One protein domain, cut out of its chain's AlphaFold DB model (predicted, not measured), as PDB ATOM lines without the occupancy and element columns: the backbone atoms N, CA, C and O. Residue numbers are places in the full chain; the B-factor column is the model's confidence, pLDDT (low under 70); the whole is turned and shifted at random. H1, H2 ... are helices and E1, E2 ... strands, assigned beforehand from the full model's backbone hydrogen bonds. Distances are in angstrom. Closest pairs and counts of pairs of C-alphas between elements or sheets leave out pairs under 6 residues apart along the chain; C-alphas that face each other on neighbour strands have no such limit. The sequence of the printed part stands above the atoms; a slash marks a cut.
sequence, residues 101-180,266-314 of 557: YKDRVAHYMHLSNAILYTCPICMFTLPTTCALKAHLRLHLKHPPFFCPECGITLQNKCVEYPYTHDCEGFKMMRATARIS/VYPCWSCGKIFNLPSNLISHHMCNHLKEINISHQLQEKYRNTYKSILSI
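This is residues 101 to 180 and 266 to 314 of the 557 residues of the protein "Zinc finger protein 629" of Papilio xuthus (UniProt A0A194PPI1). A helix, H2, lies near the middle, with a hairpin of two helices, H4 and H5, packed on one side of it and long unnamed stretches and the short helix H3 on the other. H1 makes a corner with the first residues of H2, and the short strands E1 and E2 lie toward the opposite end of H2. The printed part has 129 residues, with five named helices and two named strands in the order H1, H2, H3, E1, E2, H4, H5; its class is mostly helix, though only 60 residues are in named elements. It is compact, with a radius of gyration of the C-alphas of 14.2 A, and rounded, spanning 40 by 36 by 25 A.

The longest helix is H5, residues 298 to 312. It forms a helical hairpin with H4, residues 279 to 290; they touch, closest at the C-alphas of Met 287 and Arg 305, 6.5 A apart, at a shallow tilt of 20 degrees, opposite ways. H5 also touches H2, residues 129 to 139, closest at the C-alphas of Lys 133 and Thr 307, 6.8 A, at a steep tilt of 39 degrees, the same way. H2 and H4 are close but not clearly touching, with the C-alphas of His 139 and Pro 279 at 6.6 A. H1, residues 101 to 108, is close to H2 but not clearly touching, with the C-alphas of Tyr 108 and Ala 131 at 4.7 A. H3, residues 168 to 175, and H2 are near each other, with 5 pairs of C-alphas within 10 A. E1, residues 178 to 180, and E2, residues 266 to 268, pair with no named strand; their closest C-alphas, Arg 178 and Val 266, are 5.4 A apart. Two short antiparallel pairings join residues 117 to 118 with 125 to 126, and 267 to 268 of E2 with 275 to 276. Every O i to N i+4 pair is within hydrogen-bond range in H1, H3, H4 and H5; in H2 it is 5 of 7.

H5 measures 21.0 A from first to last C-alpha, H2 15.7 A, H4 15.2 A, and H1 and H3 10.3 A each; E1 measures 6.9 A and E2 6.5 A. H1 begins at C-alpha 101, (291.935, 232.832, 168.043), H2 at C-alpha 129, (278.028, 226.909, 176.974), and H5 ends at C-alpha 312, (276.992, 236.473, 188.019).

The two C-alphas farthest apart, those of Asn 113 and Ser 180, are 40.0 A apart. Residues 181 to 265 are not printed, and C-alphas 180 and 266 are 6.4 A apart across the cut. The links H1 to H2 and H2 to H3 are long. The mean pLDDT of the printed part is 73.3, with 35 residues under 70, among them 154 to 166.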
ATOM      1  N   TYR A 101     293.267 232.418 168.512       69.19
ATOM      2  CA  TYR A 101     291.935 232.832 168.043       69.19
ATOM      3  C   TYR A 101     291.232 231.727 167.238       69.19
ATOM      4  O   TYR A 101     290.039 231.520 167.429       69.19
ATOM      5  N   LYS A 102     291.957 230.974 166.394       69.44
ATOM      6  CA  LYS A 102     291.396 229.859 165.611       69.44
ATOM      7  C   LYS A 102     290.967 228.716 166.523       69.44
ATOM      8  O   LYS A 102     289.847 228.233 166.400       69.44
ATOM      9  N   ASP A 103     291.824 228.361 167.477       76.38
ATOM     10  CA  ASP A 103     291.543 227.331 168.482       76.38
ATOM     11  C   ASP A 103     290.323 227.719 169.343       76.38
ATOM     12  O   ASP A 103     289.433 226.904 169.582       76.38
ATOM     13  N   ARG A 104     290.194 229.006 169.691       80.12
ATOM     14  CA  ARG A 104     289.020 229.557 170.386       80.12
ATOM     15  C   ARG A 104     287.732 229.491 169.564       80.12
ATOM     16  O   ARG A 104     286.707 229.128 170.128       80.12
ATOM     17  N   VAL A 105     287.756 229.803 168.263       75.75
ATOM     18  CA  VAL A 105     286.579 229.620 167.387       75.75
ATOM     19  C   VAL A 105     286.223 228.143 167.274       75.75
ATOM     20  O   VAL A 105     285.062 227.785 167.446       75.75
ATOM     21  N   ALA A 106     287.213 227.276 167.052       78.44
ATOM     22  CA  ALA A 106     287.009 225.835 166.948       78.44
ATOM     23  C   ALA A 106     286.428 225.220 168.236       78.44
ATOM     24  O   ALA A 106     285.711 224.227 168.156       78.44
ATOM     25  N   HIS A 107     286.708 225.809 169.403       82.94
ATOM     26  CA  HIS A 107     286.090 225.446 170.678       82.94
ATOM     27  C   HIS A 107     284.686 226.061 170.855       82.94
ATOM     28  O   HIS A 107     283.723 225.350 171.138       82.94
ATOM     29  N   TYR A 108     284.534 227.379 170.678       78.69
ATOM     30  CA  TYR A 108     283.273 228.092 170.926       78.69
ATOM     31  C   TYR A 108     282.170 227.766 169.915       78.69
ATOM     32  O   TYR A 108     281.006 227.676 170.310       78.69
ATOM     33  N   MET A 109     282.516 227.573 168.642       78.12
ATOM     34  CA  MET A 109     281.576 227.334 167.542       78.12
ATOM     35  C   MET A 109     281.466 225.855 167.144       78.12
ATOM     36  O   MET A 109     280.961 225.534 166.072       78.12
ATOM     37  N   HIS A 110     281.898 224.936 168.012       74.62
ATOM     38  CA  HIS A 110     281.739 223.502 167.788       74.62
ATOM     39  C   HIS A 110     280.263 223.073 167.865       74.62
ATOM     40  O   HIS A 110     279.647 223.131 168.931       74.62
ATOM     41  N   LEU A 111     279.698 222.584 166.757       63.94
ATOM     42  CA  LEU A 111     278.352 222.006 166.734       63.94
ATOM     43  C   LEU A 111     278.385 220.511 167.081       63.94
ATOM     44  O   LEU A 111     278.469 219.657 166.203       63.94
ATOM     45  N   SER A 112     278.252 220.183 168.367       55.66
ATOM     46  CA  SER A 112     277.945 218.819 168.823       55.66
ATOM     47  C   SER A 112     276.433 218.651 169.026       55.66
ATOM     48  O   SER A 112     275.920 218.947 170.102       55.66
ATOM     49  N   ASN A 113     275.744 218.197 167.977       51.72
ATOM     50  CA  ASN A 113     274.344 217.749 167.930       51.72
ATOM     51  C   ASN A 113     273.291 218.542 168.750       51.72
ATOM     52  O   ASN A 113     272.970 218.238 169.897       51.72
ATOM     53  N   ALA A 114     272.627 219.451 168.025       56.00
ATOM     54  CA  ALA A 114     271.210 219.822 168.156       56.00
ATOM     55  C   ALA A 114     270.724 220.731 169.309       56.00
ATOM     56  O   ALA A 114     269.530 221.025 169.339       56.00
ATOM     57  N   ILE A 115     271.575 221.248 170.205       62.78
ATOM     58  CA  ILE A 115     271.132 222.186 171.263       62.78
ATOM     59  C   ILE A 115     271.893 223.515 171.179       62.78
ATOM     60  O   ILE A 115     273.113 223.547 171.315       62.78
ATOM     61  N   LEU A 116     271.156 224.616 170.986       70.75
ATOM     62  CA  LEU A 116     271.675 225.988 170.939       70.75
ATOM     63  C   LEU A 116     271.282 226.777 172.196       70.75
ATOM     64  O   LEU A 116     270.200 226.594 172.748       70.75
ATOM     65  N   TYR A 117     272.140 227.713 172.589       73.75
ATOM     66  CA  TYR A 117     272.024 228.575 173.760       73.75
ATOM     67  C   TYR A 117     271.640 230.000 173.348       73.75
ATOM     68  O   TYR A 117     272.406 230.678 172.669       73.75
ATOM     69  N   THR A 118     270.465 230.471 173.763       74.75
ATOM     70  CA  THR A 118     269.975 231.831 173.494       74.75
ATOM     71  C   THR A 118     270.425 232.808 174.581       74.75
ATOM     72  O   THR A 118     270.260 232.551 175.774       74.75
ATOM     73  N   CYS A 119     270.971 233.960 174.189       77.62
ATOM     74  CA  CYS A 119     271.249 235.054 175.115       77.62
ATOM     75  C   CYS A 119     269.934 235.732 175.554       77.62
ATOM     76  O   CYS A 119     269.205 236.219 174.693       77.62
ATOM     77  N   PRO A 120     269.630 235.865 176.859       74.44
ATOM     78  CA  PRO A 120     268.385 236.487 177.320       74.44
ATOM     79  C   PRO A 120     268.355 238.015 177.145       74.44
ATOM     80  O   PRO A 120     267.316 238.632 177.361       74.44
ATOM     81  N   ILE A 121     269.488 238.631 176.785       76.69
ATOM     82  CA  ILE A 121     269.621 240.084 176.613       76.69
ATOM     83  C   ILE A 121     269.414 240.479 175.150       76.69
ATOM     84  O   ILE A 121     268.588 241.341 174.855       76.69
ATOM     85  N   CYS A 122     270.156 239.848 174.235       73.62
ATOM     86  CA  CYS A 122     270.119 240.173 172.809       73.62
ATOM     87  C   CYS A 122     269.538 239.068 171.916       73.62
ATOM     88  O   CYS A 122     269.567 239.205 170.705       73.62
ATOM     89  N   MET A 123     269.033 237.958 172.459       76.38
ATOM     90  CA  MET A 123     268.502 236.814 171.693       76.38
ATOM     91  C   MET A 123     269.504 236.091 170.772       76.38
ATOM     92  O   MET A 123     269.132 235.115 170.121       76.38
ATOM     93  N   PHE A 124     270.781 236.491 170.753       76.75
ATOM     94  CA  PHE A 124     271.817 235.831 169.959       76.75
ATOM     95  C   PHE A 124     271.995 234.353 170.349       76.75
ATOM     96  O   PHE A 124     271.988 234.011 171.535       76.75
ATOM     97  N   THR A 125     272.137 233.478 169.350       74.12
ATOM     98  CA  THR A 125     272.170 232.017 169.500       74.12
ATOM     99  C   THR A 125     273.589 231.468 169.373       74.12
ATOM    100  O   THR A 125     274.325 231.786 168.446       74.12
ATOM    101  N   LEU A 126     273.984 230.624 170.324       75.81
ATOM    102  CA  LEU A 126     275.360 230.159 170.504       75.81
ATOM    103  C   LEU A 126     275.394 228.630 170.637       75.81
ATOM    104  O   LEU A 126     274.570 228.084 171.363       75.81
ATOM    105  N   PRO A 127     276.313 227.900 169.983       71.94
ATOM    106  CA  PRO A 127     276.270 226.434 169.981       71.94
ATOM    107  C   PRO A 127     276.859 225.789 171.245       71.94
ATOM    108  O   PRO A 127     276.577 224.628 171.522       71.94
ATOM    109  N   THR A 128     277.645 226.520 172.045       78.56
ATOM    110  CA  THR A 128     278.289 225.983 173.256       78.56
ATOM    111  C   THR A 128     278.043 226.847 174.493       78.56
ATOM    112  O   THR A 128     277.895 228.070 174.419       78.56
ATOM    113  N   THR A 129     278.070 226.215 175.673       81.88
ATOM    114  CA  THR A 129     278.028 226.909 176.974       81.88
ATOM    115  C   THR A 129     279.211 227.859 177.155       81.88
ATOM    116  O   THR A 129     279.066 228.918 177.764       81.88
ATOM    117  N   CYS A 130     280.378 227.502 176.617       84.25
ATOM    118  CA  CYS A 130     281.584 228.319 176.650       84.25
ATOM    119  C   CYS A 130     281.407 229.593 175.806       84.25
ATOM    120  O   CYS A 130     281.676 230.693 176.292       84.25
ATOM    121  N   ALA A 131     280.844 229.480 174.600       82.69
ATOM    122  CA  ALA A 131     280.501 230.645 173.793       82.69
ATOM    123  C   ALA A 131     279.457 231.541 174.484       82.69
ATOM    124  O   ALA A 131     279.630 232.760 174.504       82.69
ATOM    125  N   LEU A 132     278.426 230.958 175.121       83.50
ATOM    126  CA  LEU A 132     277.445 231.709 175.919       83.50
ATOM    127  C   LEU A 132     278.112 232.488 177.063       83.50
ATOM    128  O   LEU A 132     277.850 233.680 177.221       83.50
ATOM    129  N   LYS A 133     278.999 231.852 177.839       85.06
ATOM    130  CA  LYS A 133     279.728 232.526 178.925       85.06
ATOM    131  C   LYS A 133     280.596 233.680 178.410       85.06
ATOM    132  O   LYS A 133     280.545 234.775 178.975       85.06
ATOM    133  N   ALA A 134     281.343 233.459 177.326       82.44
ATOM    134  CA  ALA A 134     282.180 234.482 176.705       82.44
ATOM    135  C   ALA A 134     281.355 235.664 176.163       82.44
ATOM    136  O   ALA A 134     281.727 236.818 176.364       82.44
ATOM    137  N   HIS A 135     280.201 235.389 175.553       83.75
ATOM    138  CA  HIS A 135     279.275 236.408 175.068       83.75
ATOM    139  C   HIS A 135     278.647 237.235 176.204       83.75
ATOM    140  O   HIS A 135     278.644 238.464 176.151       83.75
ATOM    141  N   LEU A 136     278.158 236.596 177.269       83.19
ATOM    142  CA  LEU A 136     277.521 237.292 178.396       83.19
ATOM    143  C   LEU A 136     278.488 238.213 179.154       83.19
ATOM    144  O   LEU A 136     278.068 239.251 179.666       83.19
ATOM    145  N   ARG A 137     279.789 237.893 179.170       80.69
ATOM    146  CA  ARG A 137     280.826 238.801 179.679       80.69
ATOM    147  C   ARG A 137     280.896 240.134 178.931       80.69
ATOM    148  O   ARG A 137     281.241 241.135 179.555       80.69
ATOM    149  N   LEU A 138     280.532 240.179 177.646       79.88
ATOM    150  CA  LEU A 138     280.462 241.424 176.872       79.88
ATOM    151  C   LEU A 138     279.350 242.336 177.412       79.88
ATOM    152  O   LEU A 138     279.592 243.511 177.676       79.88
ATOM    153  N   HIS A 139     278.160 241.780 177.660       78.50
ATOM    154  CA  HIS A 139     277.043 242.513 178.265       78.50
ATOM    155  C   HIS A 139     277.336 242.959 179.707       78.50
ATOM    156  O   HIS A 139     277.018 244.084 180.080       78.50
ATOM    157  N   LEU A 140     277.960 242.095 180.513       81.31
ATOM    158  CA  LEU A 140     278.303 242.373 181.915       81.31
ATOM    159  C   LEU A 140     279.597 243.196 182.089       81.31
ATOM    160  O   LEU A 140     279.977 243.509 183.216       81.31
ATOM    161  N   LYS A 141     280.280 243.547 180.989       78.56
ATOM    162  CA  LYS A 141     281.581 244.243 180.971       78.56
ATOM    163  C   LYS A 141     282.649 243.560 181.850       78.56
ATOM    164  O   LYS A 141     283.461 244.215 182.499       78.56
ATOM    165  N   HIS A 142     282.665 242.227 181.861       79.25
ATOM    166  CA  HIS A 142     283.660 241.419 182.569       79.25
ATOM    167  C   HIS A 142     284.811 241.009 181.630       79.25
ATOM    168  O   HIS A 142     284.551 240.375 180.606       79.25
ATOM    169  N   PRO A 143     286.085 241.300 181.947       71.75
ATOM    170  CA  PRO A 143     287.208 240.768 181.181       71.75
ATOM    171  C   PRO A 143     287.390 239.251 181.433       71.75
ATOM    172  O   PRO A 143     286.990 238.758 182.489       71.75
ATOM    173  N   PRO A 144     288.020 238.499 180.508       75.88
ATOM    174  CA  PRO A 144     288.528 238.940 179.212       75.88
ATOM    175  C   PRO A 144     287.427 239.033 178.140       75.88
ATOM    176  O   PRO A 144     286.509 238.207 178.086       75.88
ATOM    177  N   PHE A 145     287.566 240.028 177.260       79.38
ATOM    178  CA  PHE A 145     286.639 240.318 176.167       79.38
ATOM    179  C   PHE A 145     287.048 239.581 174.887       79.38
ATOM    180  O   PHE A 145     287.948 240.008 174.163       79.38
ATOM    181  N   PHE A 146     286.376 238.466 174.608       79.31
ATOM    182  CA  PHE A 146     286.574 237.674 173.397       79.31
ATOM    183  C   PHE A 146     285.279 237.631 172.589       79.31
ATOM    184  O   PHE A 146     284.207 237.412 173.153       79.31
ATOM    185  N   CYS A 147     285.369 237.806 171.272       79.44
ATOM    186  CA  CYS A 147     284.233 237.528 170.399       79.44
ATOM    187  C   CYS A 147     284.029 236.001 170.286       79.44
ATOM    188  O   CYS A 147     284.996 235.298 169.978       79.44
ATOM    189  N   PRO A 148     282.809 235.470 170.500       74.44
ATOM    190  CA  PRO A 148     282.547 234.035 170.391       74.44
ATOM    191  C   PRO A 148     282.632 233.507 168.946       74.44
ATOM    192  O   PRO A 148     282.968 232.345 168.759       74.44
ATOM    193  N   GLU A 149     282.347 234.340 167.937       76.44
ATOM    194  CA  GLU A 149     282.319 233.953 166.511       76.44
ATOM    195  C   GLU A 149     283.696 233.933 165.850       76.44
ATOM    196  O   GLU A 149     284.061 232.943 165.226       76.44
ATOM    197  N   CYS A 150     284.459 235.024 165.961       73.88
ATOM    198  CA  CYS A 150     285.757 235.168 165.291       73.88
ATOM    199  C   CYS A 150     286.950 234.867 166.214       73.88
ATOM    200  O   CYS A 150     288.096 234.851 165.767       73.88
ATOM    201  N   GLY A 151     286.705 234.663 167.514       71.38
ATOM    202  CA  GLY A 151     287.735 234.353 168.503       71.38
ATOM    203  C   GLY A 151     288.704 235.502 168.795       71.38
ATOM    204  O   GLY A 151     289.622 235.321 169.592       71.38
ATOM    205  N   ILE A 152     288.532 236.680 168.193       72.06
ATOM    206  CA  ILE A 152     289.430 237.828 168.366       72.06
ATOM    207  C   ILE A 152     289.279 238.423 169.775       72.06
ATOM    208  O   ILE A 152     288.189 238.455 170.357       72.06
ATOM    209  N   THR A 153     290.397 238.893 170.334       72.38
ATOM    210  CA  THR A 153     290.427 239.670 171.579       72.38
ATOM    211  C   THR A 153     290.060 241.120 171.296       72.38
ATOM    212  O   THR A 153     290.721 241.792 170.506       72.38
ATOM    213  N   LEU A 154     289.017 241.611 171.956       69.31
ATOM    214  CA  LEU A 154     288.486 242.953 171.746       69.31
ATOM    215  C   LEU A 154     289.315 243.966 172.542       69.31
ATOM    216  O   LEU A 154     289.613 243.754 173.719       69.31
ATOM    217  N   GLN A 155     289.702 245.072 171.904       61.31
ATOM    218  CA  GLN A 155     290.515 246.096 172.558       61.31
ATOM    219  C   GLN A 155     289.699 246.861 173.610       61.31
ATOM    220  O   GLN A 155     288.550 247.245 173.387       61.31
ATOM    221  N   ASN A 156     290.319 247.113 174.765       52.47
ATOM    222  CA  ASN A 156     289.666 247.560 176.000       52.47
ATOM    223  C   ASN A 156     289.271 249.059 176.023       52.47
ATOM    224  O   ASN A 156     289.385 249.718 177.051       52.47
ATOM    225  N   LYS A 157     288.840 249.623 174.886       47.81
ATOM    226  CA  LYS A 157     288.316 251.001 174.779       47.81
ATOM    227  C   LYS A 157     286.790 251.087 174.975       47.81
ATOM    228  O   LYS A 157     286.225 252.174 174.948       47.81
ATOM    229  N   CYS A 158     286.120 249.956 175.199       44.69
ATOM    230  CA  CYS A 158     284.658 249.851 175.253       44.69
ATOM    231  C   CYS A 158     284.074 250.162 176.649       44.69
ATOM    232  O   CYS A 158     283.479 249.296 177.295       44.69
ATOM    233  N   VAL A 159     284.217 251.406 177.122       46.97
ATOM    234  CA  VAL A 159     283.281 251.937 178.137       46.97
ATOM    235  C   VAL A 159     281.923 252.183 177.474       46.97
ATOM    236  O   VAL A 159     280.885 251.807 178.029       46.97
ATOM    237  N   GLU A 160     281.946 252.699 176.248       53.66
ATOM    238  CA  GLU A 160     280.820 252.735 175.316       53.66
ATOM    239  C   GLU A 160     280.660 251.389 174.589       53.66
ATOM    240  O   GLU A 160     281.601 250.605 174.452       53.66
ATOM    241  N   TYR A 161     279.427 251.089 174.184       51.00
ATOM    242  CA  TYR A 161     279.027 249.797 173.621       51.00
ATOM    243  C   TYR A 161     279.728 249.538 172.262       51.00
ATOM    244  O   TYR A 161     279.927 250.492 171.509       51.00
ATOM    245  N   PRO A 162     280.133 248.298 171.902       50.81
ATOM    246  CA  PRO A 162     281.112 248.102 170.825       50.81
ATOM    247  C   PRO A 162     280.495 248.224 169.419       50.81
ATOM    248  O   PRO A 162     280.057 247.237 168.826       50.81
ATOM    249  N   TYR A 163     280.480 249.435 168.860       53.47
ATOM    250  CA  TYR A 163     279.903 249.697 167.534       53.47
ATOM    251  C   TYR A 163     280.770 249.230 166.347       53.47
ATOM    252  O   TYR A 163     280.255 249.116 165.240       53.47
ATOM    253  N   THR A 164     282.057 248.934 166.553       54.41
ATOM    254  CA  THR A 164     283.041 248.734 165.468       54.41
ATOM    255  C   THR A 164     283.348 247.276 165.104       54.41
ATOM    256  O   THR A 164     284.151 247.038 164.205       54.41
ATOM    257  N   HIS A 165     282.746 246.291 165.777       67.50
ATOM    258  CA  HIS A 165     282.996 244.872 165.504       67.50
ATOM    259  C   HIS A 165     281.850 244.250 164.688       67.50
ATOM    260  O   HIS A 165     280.715 244.172 165.164       67.50
ATOM    261  N   ASP A 166     282.136 243.780 163.470       64.31
ATOM    262  CA  ASP A 166     281.110 243.331 162.516       64.31
ATOM    263  C   ASP A 166     280.918 241.802 162.490       64.31
ATOM    264  O   ASP A 166     281.236 241.114 161.526       64.31
ATOM    265  N   CYS A 167     280.386 241.273 163.594       70.12
ATOM    266  CA  CYS A 167     279.916 239.885 163.726       70.12
ATOM    267  C   CYS A 167     278.406 239.860 163.994       70.12
ATOM    268  O   CYS A 167     277.857 240.850 164.488       70.12
ATOM    269  N   GLU A 168     277.729 238.740 163.735       66.19
ATOM    270  CA  GLU A 168     276.262 238.658 163.847       66.19
ATOM    271  C   GLU A 168     275.775 238.890 165.284       66.19
ATOM    272  O   GLU A 168     274.856 239.674 165.513       66.19
ATOM    273  N   GLY A 169     276.467 238.348 166.282       67.19
ATOM    274  CA  GLY A 169     276.216 238.612 167.694       67.19
ATOM    275  C   GLY A 169     276.389 240.083 168.074       67.19
ATOM    276  O   GLY A 169     275.669 240.574 168.939       67.19
ATOM    277  N   PHE A 170     277.271 240.828 167.397       69.00
ATOM    278  CA  PHE A 170     277.439 242.272 167.613       69.00
ATOM    279  C   PHE A 170     276.378 243.101 166.884       69.00
ATOM    280  O   PHE A 170     275.907 244.099 167.433       69.00
ATOM    281  N   LYS A 171     275.956 242.689 165.681       65.88
ATOM    282  CA  LYS A 171     274.790 243.264 164.990       65.88
ATOM    283  C   LYS A 171     273.533 243.082 165.834       65.88
ATOM    284  O   LYS A 171     272.813 244.047 166.075       65.88
ATOM    285  N   MET A 172     273.333 241.880 166.369       67.12
ATOM    286  CA  MET A 172     272.217 241.555 167.246       67.12
ATOM    287  C   MET A 172     272.267 242.369 168.546       67.12
ATOM    288  O   MET A 172     271.300 243.050 168.871       67.12
ATOM    289  N   MET A 173     273.420 242.416 169.229       70.25
ATOM    290  CA  MET A 173     273.627 243.269 170.408       70.25
ATOM    291  C   MET A 173     273.278 244.743 170.159       70.25
ATOM    292  O   MET A 173     272.754 245.384 171.071       70.25
ATOM    293  N   ARG A 174     273.569 245.285 168.964       68.56
ATOM    294  CA  ARG A 174     273.189 246.649 168.546       68.56
ATOM    295  C   ARG A 174     271.686 246.773 168.270       68.56
ATOM    296  O   ARG A 174     271.063 247.720 168.738       68.56
ATOM    297  N   ALA A 175     271.089 245.827 167.547       64.38
ATOM    298  CA  ALA A 175     269.663 245.829 167.215       64.38
ATOM    299  C   ALA A 175     268.758 245.713 168.458       64.38
ATOM    300  O   ALA A 175     267.682 246.312 168.506       64.38
ATOM    301  N   THR A 176     269.204 244.997 169.493       65.50
ATOM    302  CA  THR A 176     268.488 244.850 170.772       65.50
ATOM    303  C   THR A 176     268.843 245.908 171.816       65.50
ATOM    304  O   THR A 176     268.215 245.934 172.871       65.50
ATOM    305  N   ALA A 177     269.840 246.766 171.570       69.56
ATOM    306  CA  ALA A 177     270.189 247.837 172.499       69.56
ATOM    307  C   ALA A 177     269.026 248.828 172.631       69.56
ATOM    308  O   ALA A 177     268.335 249.126 171.652       69.56
ATOM    309  N   ARG A 178     268.792 249.327 173.844       76.00
ATOM    310  CA  ARG A 178     267.703 250.255 174.153       76.00
ATOM    311  C   ARG A 178     268.156 251.318 175.148       76.00
ATOM    312  O   ARG A 178     268.973 251.041 176.027       76.00
ATOM    313  N   ILE A 179     267.620 252.525 175.001       73.19
ATOM    314  CA  ILE A 179     267.903 253.687 175.851       73.19
ATOM    315  C   ILE A 179     266.575 254.243 176.369       73.19
ATOM    316  O   ILE A 179     265.594 254.310 175.629       73.19
ATOM    317  N   SER A 180     266.544 254.627 177.645       74.50
ATOM    318  CA  SER A 180     265.452 255.401 178.244       74.50
ATOM    319  C   SER A 180     265.812 256.886 178.260       74.50
ATOM    320  O   SER A 180     266.923 257.238 178.663       74.50
ATOM    321  N   VAL A 266     269.047 250.505 178.914       79.25
ATOM    322  CA  VAL A 266     268.033 249.655 179.541       79.25
ATOM    323  C   VAL A 266     267.901 248.322 178.812       79.25
ATOM    324  O   VAL A 266     268.138 248.209 177.610       79.25
ATOM    325  N   TYR A 267     267.524 247.297 179.564       78.56
ATOM    326  CA  TYR A 267     267.526 245.904 179.142       78.56
ATOM    327  C   TYR A 267     266.113 245.330 179.321       78.56
ATOM    328  O   TYR A 267     265.762 244.908 180.426       78.56
ATOM    329  N   PRO A 268     265.260 245.361 178.280       72.50
ATOM    330  CA  PRO A 268     263.933 244.759 178.340       72.50
ATOM    331  C   PRO A 268     264.024 243.229 178.323       72.50
ATOM    332  O   PRO A 268     264.814 242.643 177.585       72.50
ATOM    333  N   CYS A 269     263.182 242.565 179.111       78.69
ATOM    334  CA  CYS A 269     262.991 241.127 179.016       78.69
ATOM    335  C   CYS A 269     262.070 240.791 177.843       78.69
ATOM    336  O   CYS A 269     260.883 241.114 177.871       78.69
ATOM    337  N   TRP A 270     262.591 240.079 176.845       71.88
ATOM    338  CA  TRP A 270     261.830 239.655 175.665       71.88
ATOM    339  C   TRP A 270     260.661 238.704 175.980       71.88
ATOM    340  O   TRP A 270     259.728 238.612 175.190       71.88
ATOM    341  N   SER A 271     260.679 238.034 177.138       72.75
ATOM    342  CA  SER A 271     259.630 237.096 177.565       72.75
ATOM    343  C   SER A 271     258.430 237.765 178.253       72.75
ATOM    344  O   SER A 271     257.322 237.249 178.151       72.75
ATOM    345  N   CYS A 272     258.618 238.890 178.958       76.56
ATOM    346  CA  CYS A 272     257.544 239.532 179.741       76.56
ATOM    347  C   CYS A 272     257.477 241.067 179.661       76.56
ATOM    348  O   CYS A 272     256.658 241.681 180.344       76.56
ATOM    349  N   GLY A 273     258.354 241.712 178.891       73.50
ATOM    350  CA  GLY A 273     258.394 243.166 178.717       73.50
ATOM    351  C   GLY A 273     258.947 243.970 179.903       73.50
ATOM    352  O   GLY A 273     259.101 245.183 179.776       73.50
ATOM    353  N   LYS A 274     259.281 243.349 181.046       75.88
ATOM    354  CA  LYS A 274     259.870 244.067 182.195       75.88
ATOM    355  C   LYS A 274     261.229 244.667 181.829       75.88
ATOM    356  O   LYS A 274     262.081 243.982 181.268       75.88
ATOM    357  N   ILE A 275     261.428 245.937 182.171       79.50
ATOM    358  CA  ILE A 275     262.635 246.708 181.851       79.50
ATOM    359  C   ILE A 275     263.582 246.696 183.055       79.50
ATOM    360  O   ILE A 275     263.155 246.924 184.185       79.50
ATOM    361  N   PHE A 276     264.869 246.443 182.810       78.56
ATOM    362  CA  PHE A 276     265.916 246.428 183.832       78.56
ATOM    363  C   PHE A 276     267.031 247.418 183.494       78.56
ATOM    364  O   PHE A 276     267.482 247.485 182.355       78.56
ATOM    365  N   ASN A 277     267.546 248.129 184.497       75.44
ATOM    366  CA  ASN A 277     268.628 249.111 184.311       75.44
ATOM    367  C   ASN A 277     270.025 248.456 184.288       75.44
ATOM    368  O   ASN A 277     271.029 249.115 184.030       75.44
ATOM    369  N   LEU A 278     270.105 247.154 184.589       80.56
ATOM    370  CA  LEU A 278     271.345 246.378 184.646       80.56
ATOM    371  C   LEU A 278     271.162 245.012 183.962       80.56
ATOM    372  O   LEU A 278     270.154 244.340 184.212       80.56
ATOM    373  N   PRO A 279     272.150 244.544 183.177       79.06
ATOM    374  CA  PRO A 279     272.066 243.260 182.482       79.06
ATOM    375  C   PRO A 279     272.089 242.073 183.458       79.06
ATOM    376  O   PRO A 279     271.437 241.062 183.210       79.06
ATOM    377  N   SER A 280     272.761 242.207 184.607       83.69
ATOM    378  CA  SER A 280     272.735 241.222 185.699       83.69
ATOM    379  C   SER A 280     271.324 240.990 186.247       83.69
ATOM    380  O   SER A 280     270.934 239.847 186.486       83.69
ATOM    381  N   ASN A 281     270.541 242.062 186.395       85.38
ATOM    382  CA  ASN A 281     269.177 241.994 186.914       85.38
ATOM    383  C   ASN A 281     268.244 241.315 185.900       85.38
ATOM    384  O   ASN A 281     267.449 240.468 186.300       85.38
ATOM    385  N   LEU A 282     268.399 241.605 184.599       84.31
ATOM    386  CA  LEU A 282     267.674 240.897 183.539       84.31
ATOM    387  C   LEU A 282     268.022 239.399 183.509       84.31
ATOM    388  O   LEU A 282     267.117 238.569 183.442       84.31
ATOM    389  N   ILE A 283     269.308 239.029 183.604       83.94
ATOM    390  CA  ILE A 283     269.720 237.614 183.648       83.94
ATOM    391  C   ILE A 283     269.094 236.915 184.864       83.94
ATOM    392  O   ILE A 283     268.474 235.865 184.702       83.94
ATOM    393  N   SER A 284     269.194 237.503 186.061       85.38
ATOM    394  CA  SER A 284     268.602 236.951 187.290       85.38
ATOM    395  C   SER A 284     267.078 236.785 187.175       85.38
ATOM    396  O   SER A 284     266.525 235.722 187.459       85.38
ATOM    397  N   HIS A 285     266.389 237.796 186.646       85.31
ATOM    398  CA  HIS A 285     264.953 237.741 186.388       85.31
ATOM    399  C   HIS A 285     264.567 236.620 185.404       85.31
ATOM    400  O   HIS A 285     263.654 235.838 185.686       85.31
ATOM    401  N   HIS A 286     265.284 236.504 184.281       81.00
ATOM    402  CA  HIS A 286     265.086 235.436 183.301       81.00
ATOM    403  C   HIS A 286     265.350 234.049 183.912       81.00
ATOM    404  O   HIS A 286     264.649 233.085 183.604       81.00
ATOM    405  N   MET A 287     266.320 233.934 184.825       83.75
ATOM    406  CA  MET A 287     266.628 232.683 185.517       83.75
ATOM    407  C   MET A 287     265.524 232.189 186.455       83.75
ATOM    408  O   MET A 287     265.276 230.979 186.514       83.75
ATOM    409  N   CYS A 288     264.917 233.093 187.224       81.62
ATOM    410  CA  CYS A 288     263.905 232.729 188.214       81.62
ATOM    411  C   CYS A 288     262.548 232.447 187.564       81.62
ATOM    412  O   CYS A 288     261.894 231.467 187.923       81.62
ATOM    413  N   ASN A 289     262.166 233.274 186.583       79.69
ATOM    414  CA  ASN A 289     260.807 233.294 186.045       79.69
ATOM    415  C   ASN A 289     260.692 232.557 184.703       79.69
ATOM    416  O   ASN A 289     259.837 231.693 184.561       79.69
ATOM    417  N   HIS A 290     261.600 232.810 183.755       78.56
ATOM    418  CA  HIS A 290     261.436 232.349 182.369       78.56
ATOM    419  C   HIS A 290     262.153 231.028 182.051       78.56
ATOM    420  O   HIS A 290     261.645 230.238 181.263       78.56
ATOM    421  N   LEU A 291     263.262 230.684 182.721       73.56
ATOM    422  CA  LEU A 291     263.932 229.381 182.519       73.56
ATOM    423  C   LEU A 291     263.052 228.156 182.825       73.56
ATOM    424  O   LEU A 291     263.378 227.069 182.359       73.56
ATOM    425  N   LYS A 292     261.985 228.307 183.624       69.44
ATOM    426  CA  LYS A 292     261.006 227.237 183.893       69.44
ATOM    427  C   LYS A 292     259.990 227.069 182.753       69.44
ATOM    428  O   LYS A 292     259.448 225.983 182.593       69.44
ATOM    429  N   GLU A 293     259.749 228.127 181.982       62.28
ATOM    430  CA  GLU A 293     258.757 228.192 180.900       62.28
ATOM    431  C   GLU A 293     259.328 227.708 179.554       62.28
ATOM    432  O   GLU A 293     258.581 227.374 178.637       62.28
ATOM    433  N   ILE A 294     260.661 227.637 179.422       63.06
ATOM    434  CA  ILE A 294     261.323 227.117 178.221       63.06
ATOM    435  C   ILE A 294     261.227 225.585 178.203       63.06
ATOM    436  O   ILE A 294     261.729 224.901 179.099       63.06
ATOM    437  N   ASN A 295     260.643 225.054 177.126       63.03
ATOM    438  CA  ASN A 295     260.450 223.623 176.887       63.03
ATOM    439  C   ASN A 295     261.767 222.917 176.487       63.03
ATOM    440  O   ASN A 295     261.986 222.555 175.332       63.03
ATOM    441  N   ILE A 296     262.676 222.784 177.457       66.88
ATOM    442  CA  ILE A 296     263.968 222.085 177.380       66.88
ATOM    443  C   ILE A 296     264.108 221.117 178.562       66.88
ATOM    444  O   ILE A 296     263.490 221.312 179.607       66.88
ATOM    445  N   SER A 297     264.937 220.078 178.420       73.12
ATOM    446  CA  SER A 297     265.095 219.056 179.467       73.12
ATOM    447  C   SER A 297     265.623 219.637 180.787       73.12
ATOM    448  O   SER A 297     266.393 220.600 180.797       73.12
ATOM    449  N   HIS A 298     265.256 219.019 181.915       75.69
ATOM    450  CA  HIS A 298     265.658 219.475 183.255       75.69
ATOM    451  C   HIS A 298     267.183 219.640 183.389       75.69
ATOM    452  O   HIS A 298     267.667 220.680 183.832       75.69
ATOM    453  N   GLN A 299     267.945 218.664 182.883       72.50
ATOM    454  CA  GLN A 299     269.412 218.695 182.854       72.50
ATOM    455  C   GLN A 299     269.972 219.891 182.058       72.50
ATOM    456  O   GLN A 299     271.048 220.402 182.374       72.50
ATOM    457  N   LEU A 300     269.267 220.355 181.018       67.69
ATOM    458  CA  LEU A 300     269.635 221.565 180.282       67.69
ATOM    459  C   LEU A 300     269.247 222.826 181.055       67.69
ATOM    460  O   LEU A 300     270.079 223.723 181.163       67.69
ATOM    461  N   GLN A 301     268.058 222.888 181.665       73.56
ATOM    462  CA  GLN A 301     267.683 224.014 182.534       73.56
ATOM    463  C   GLN A 301     268.704 224.219 183.668       73.56
ATOM    464  O   GLN A 301     269.102 225.351 183.948       73.56
ATOM    465  N   GLU A 302     269.187 223.137 184.284       79.62
ATOM    466  CA  GLU A 302     270.251 223.176 185.292       79.62
ATOM    467  C   GLU A 302     271.586 223.655 184.719       79.62
ATOM    468  O   GLU A 302     272.209 224.543 185.304       79.62
ATOM    469  N   LYS A 303     272.010 223.160 183.546       76.88
ATOM    470  CA  LYS A 303     273.210 223.667 182.853       76.88
ATOM    471  C   LYS A 303     273.109 225.171 182.580       76.88
ATOM    472  O   LYS A 303     274.052 225.896 182.891       76.88
ATOM    473  N   TYR A 304     271.968 225.663 182.093       73.94
ATOM    474  CA  TYR A 304     271.729 227.099 181.902       73.94
ATOM    475  C   TYR A 304     271.823 227.854 183.236       73.94
ATOM    476  O   TYR A 304     272.629 228.779 183.346       73.94
ATOM    477  N   ARG A 305     271.089 227.435 184.281       80.75
ATOM    478  CA  ARG A 305     271.170 228.060 185.616       80.75
ATOM    479  C   ARG A 305     272.606 228.101 186.142       80.75
ATOM    480  O   ARG A 305     273.034 229.134 186.651       80.75
ATOM    481  N   ASN A 306     273.369 227.028 185.980       82.25
ATOM    482  CA  ASN A 306     274.752 226.955 186.442       82.25
ATOM    483  C   ASN A 306     275.684 227.864 185.624       82.25
ATOM    484  O   ASN A 306     276.521 228.542 186.217       82.25
ATOM    485  N   THR A 307     275.503 227.974 184.299       78.88
ATOM    486  CA  THR A 307     276.254 228.957 183.491       78.88
ATOM    487  C   THR A 307     275.981 230.388 183.951       78.88
ATOM    488  O   THR A 307     276.929 231.087 184.303       78.88
ATOM    489  N   TYR A 308     274.717 230.806 184.063       81.75
ATOM    490  CA  TYR A 308     274.373 232.157 184.506       81.75
ATOM    491  C   TYR A 308     274.855 232.453 185.939       81.75
ATOM    492  O   TYR A 308     275.502 233.479 186.149       81.75
ATOM    493  N   LYS A 309     274.641 231.539 186.905       82.38
ATOM    494  CA  LYS A 309     275.171 231.661 188.281       82.38
ATOM    495  C   LYS A 309     276.688 231.844 188.289       82.38
ATOM    496  O   LYS A 309     277.184 232.739 188.966       82.38
ATOM    497  N   SER A 310     277.417 231.034 187.512       81.88
ATOM    498  CA  SER A 310     278.882 231.106 187.463       81.88
ATOM    499  C   SER A 310     279.384 232.474 186.996       81.88
ATOM    500  O   SER A 310     280.334 232.993 187.571       81.88
ATOM    501  N   ILE A 311     278.705 233.109 186.034       75.69
ATOM    502  CA  ILE A 311     279.101 234.425 185.514       75.69
ATOM    503  C   ILE A 311     278.685 235.543 186.477       75.69
ATOM    504  O   ILE A 311     279.489 236.424 186.757       75.69
ATOM    505  N   LEU A 312     277.469 235.489 187.036       79.50
ATOM    506  CA  LEU A 312     276.992 236.473 188.019       79.50
ATOM    507  C   LEU A 312     277.821 236.467 189.318       79.50
ATOM    508  O   LEU A 312     277.865 237.476 190.016       79.50
ATOM    509  N   SER A 313     278.501 235.359 189.638       77.94
ATOM    510  CA  SER A 313     279.438 235.282 190.767       77.94
ATOM    511  C   SER A 313     280.818 235.913 190.513       77.94
ATOM    512  O   SER A 313     281.605 236.037 191.455       77.94
ATOM    513  N   ILE A 314     281.134 236.335 189.281       70.44
ATOM    514  CA  ILE A 314     282.424 236.957 188.946       70.44
ATOM    515  C   ILE A 314     282.473 238.374 189.531       70.44
ATOM    516  O   ILE A 314     281.974 239.336 188.949       70.44
TER     517      ILE A 314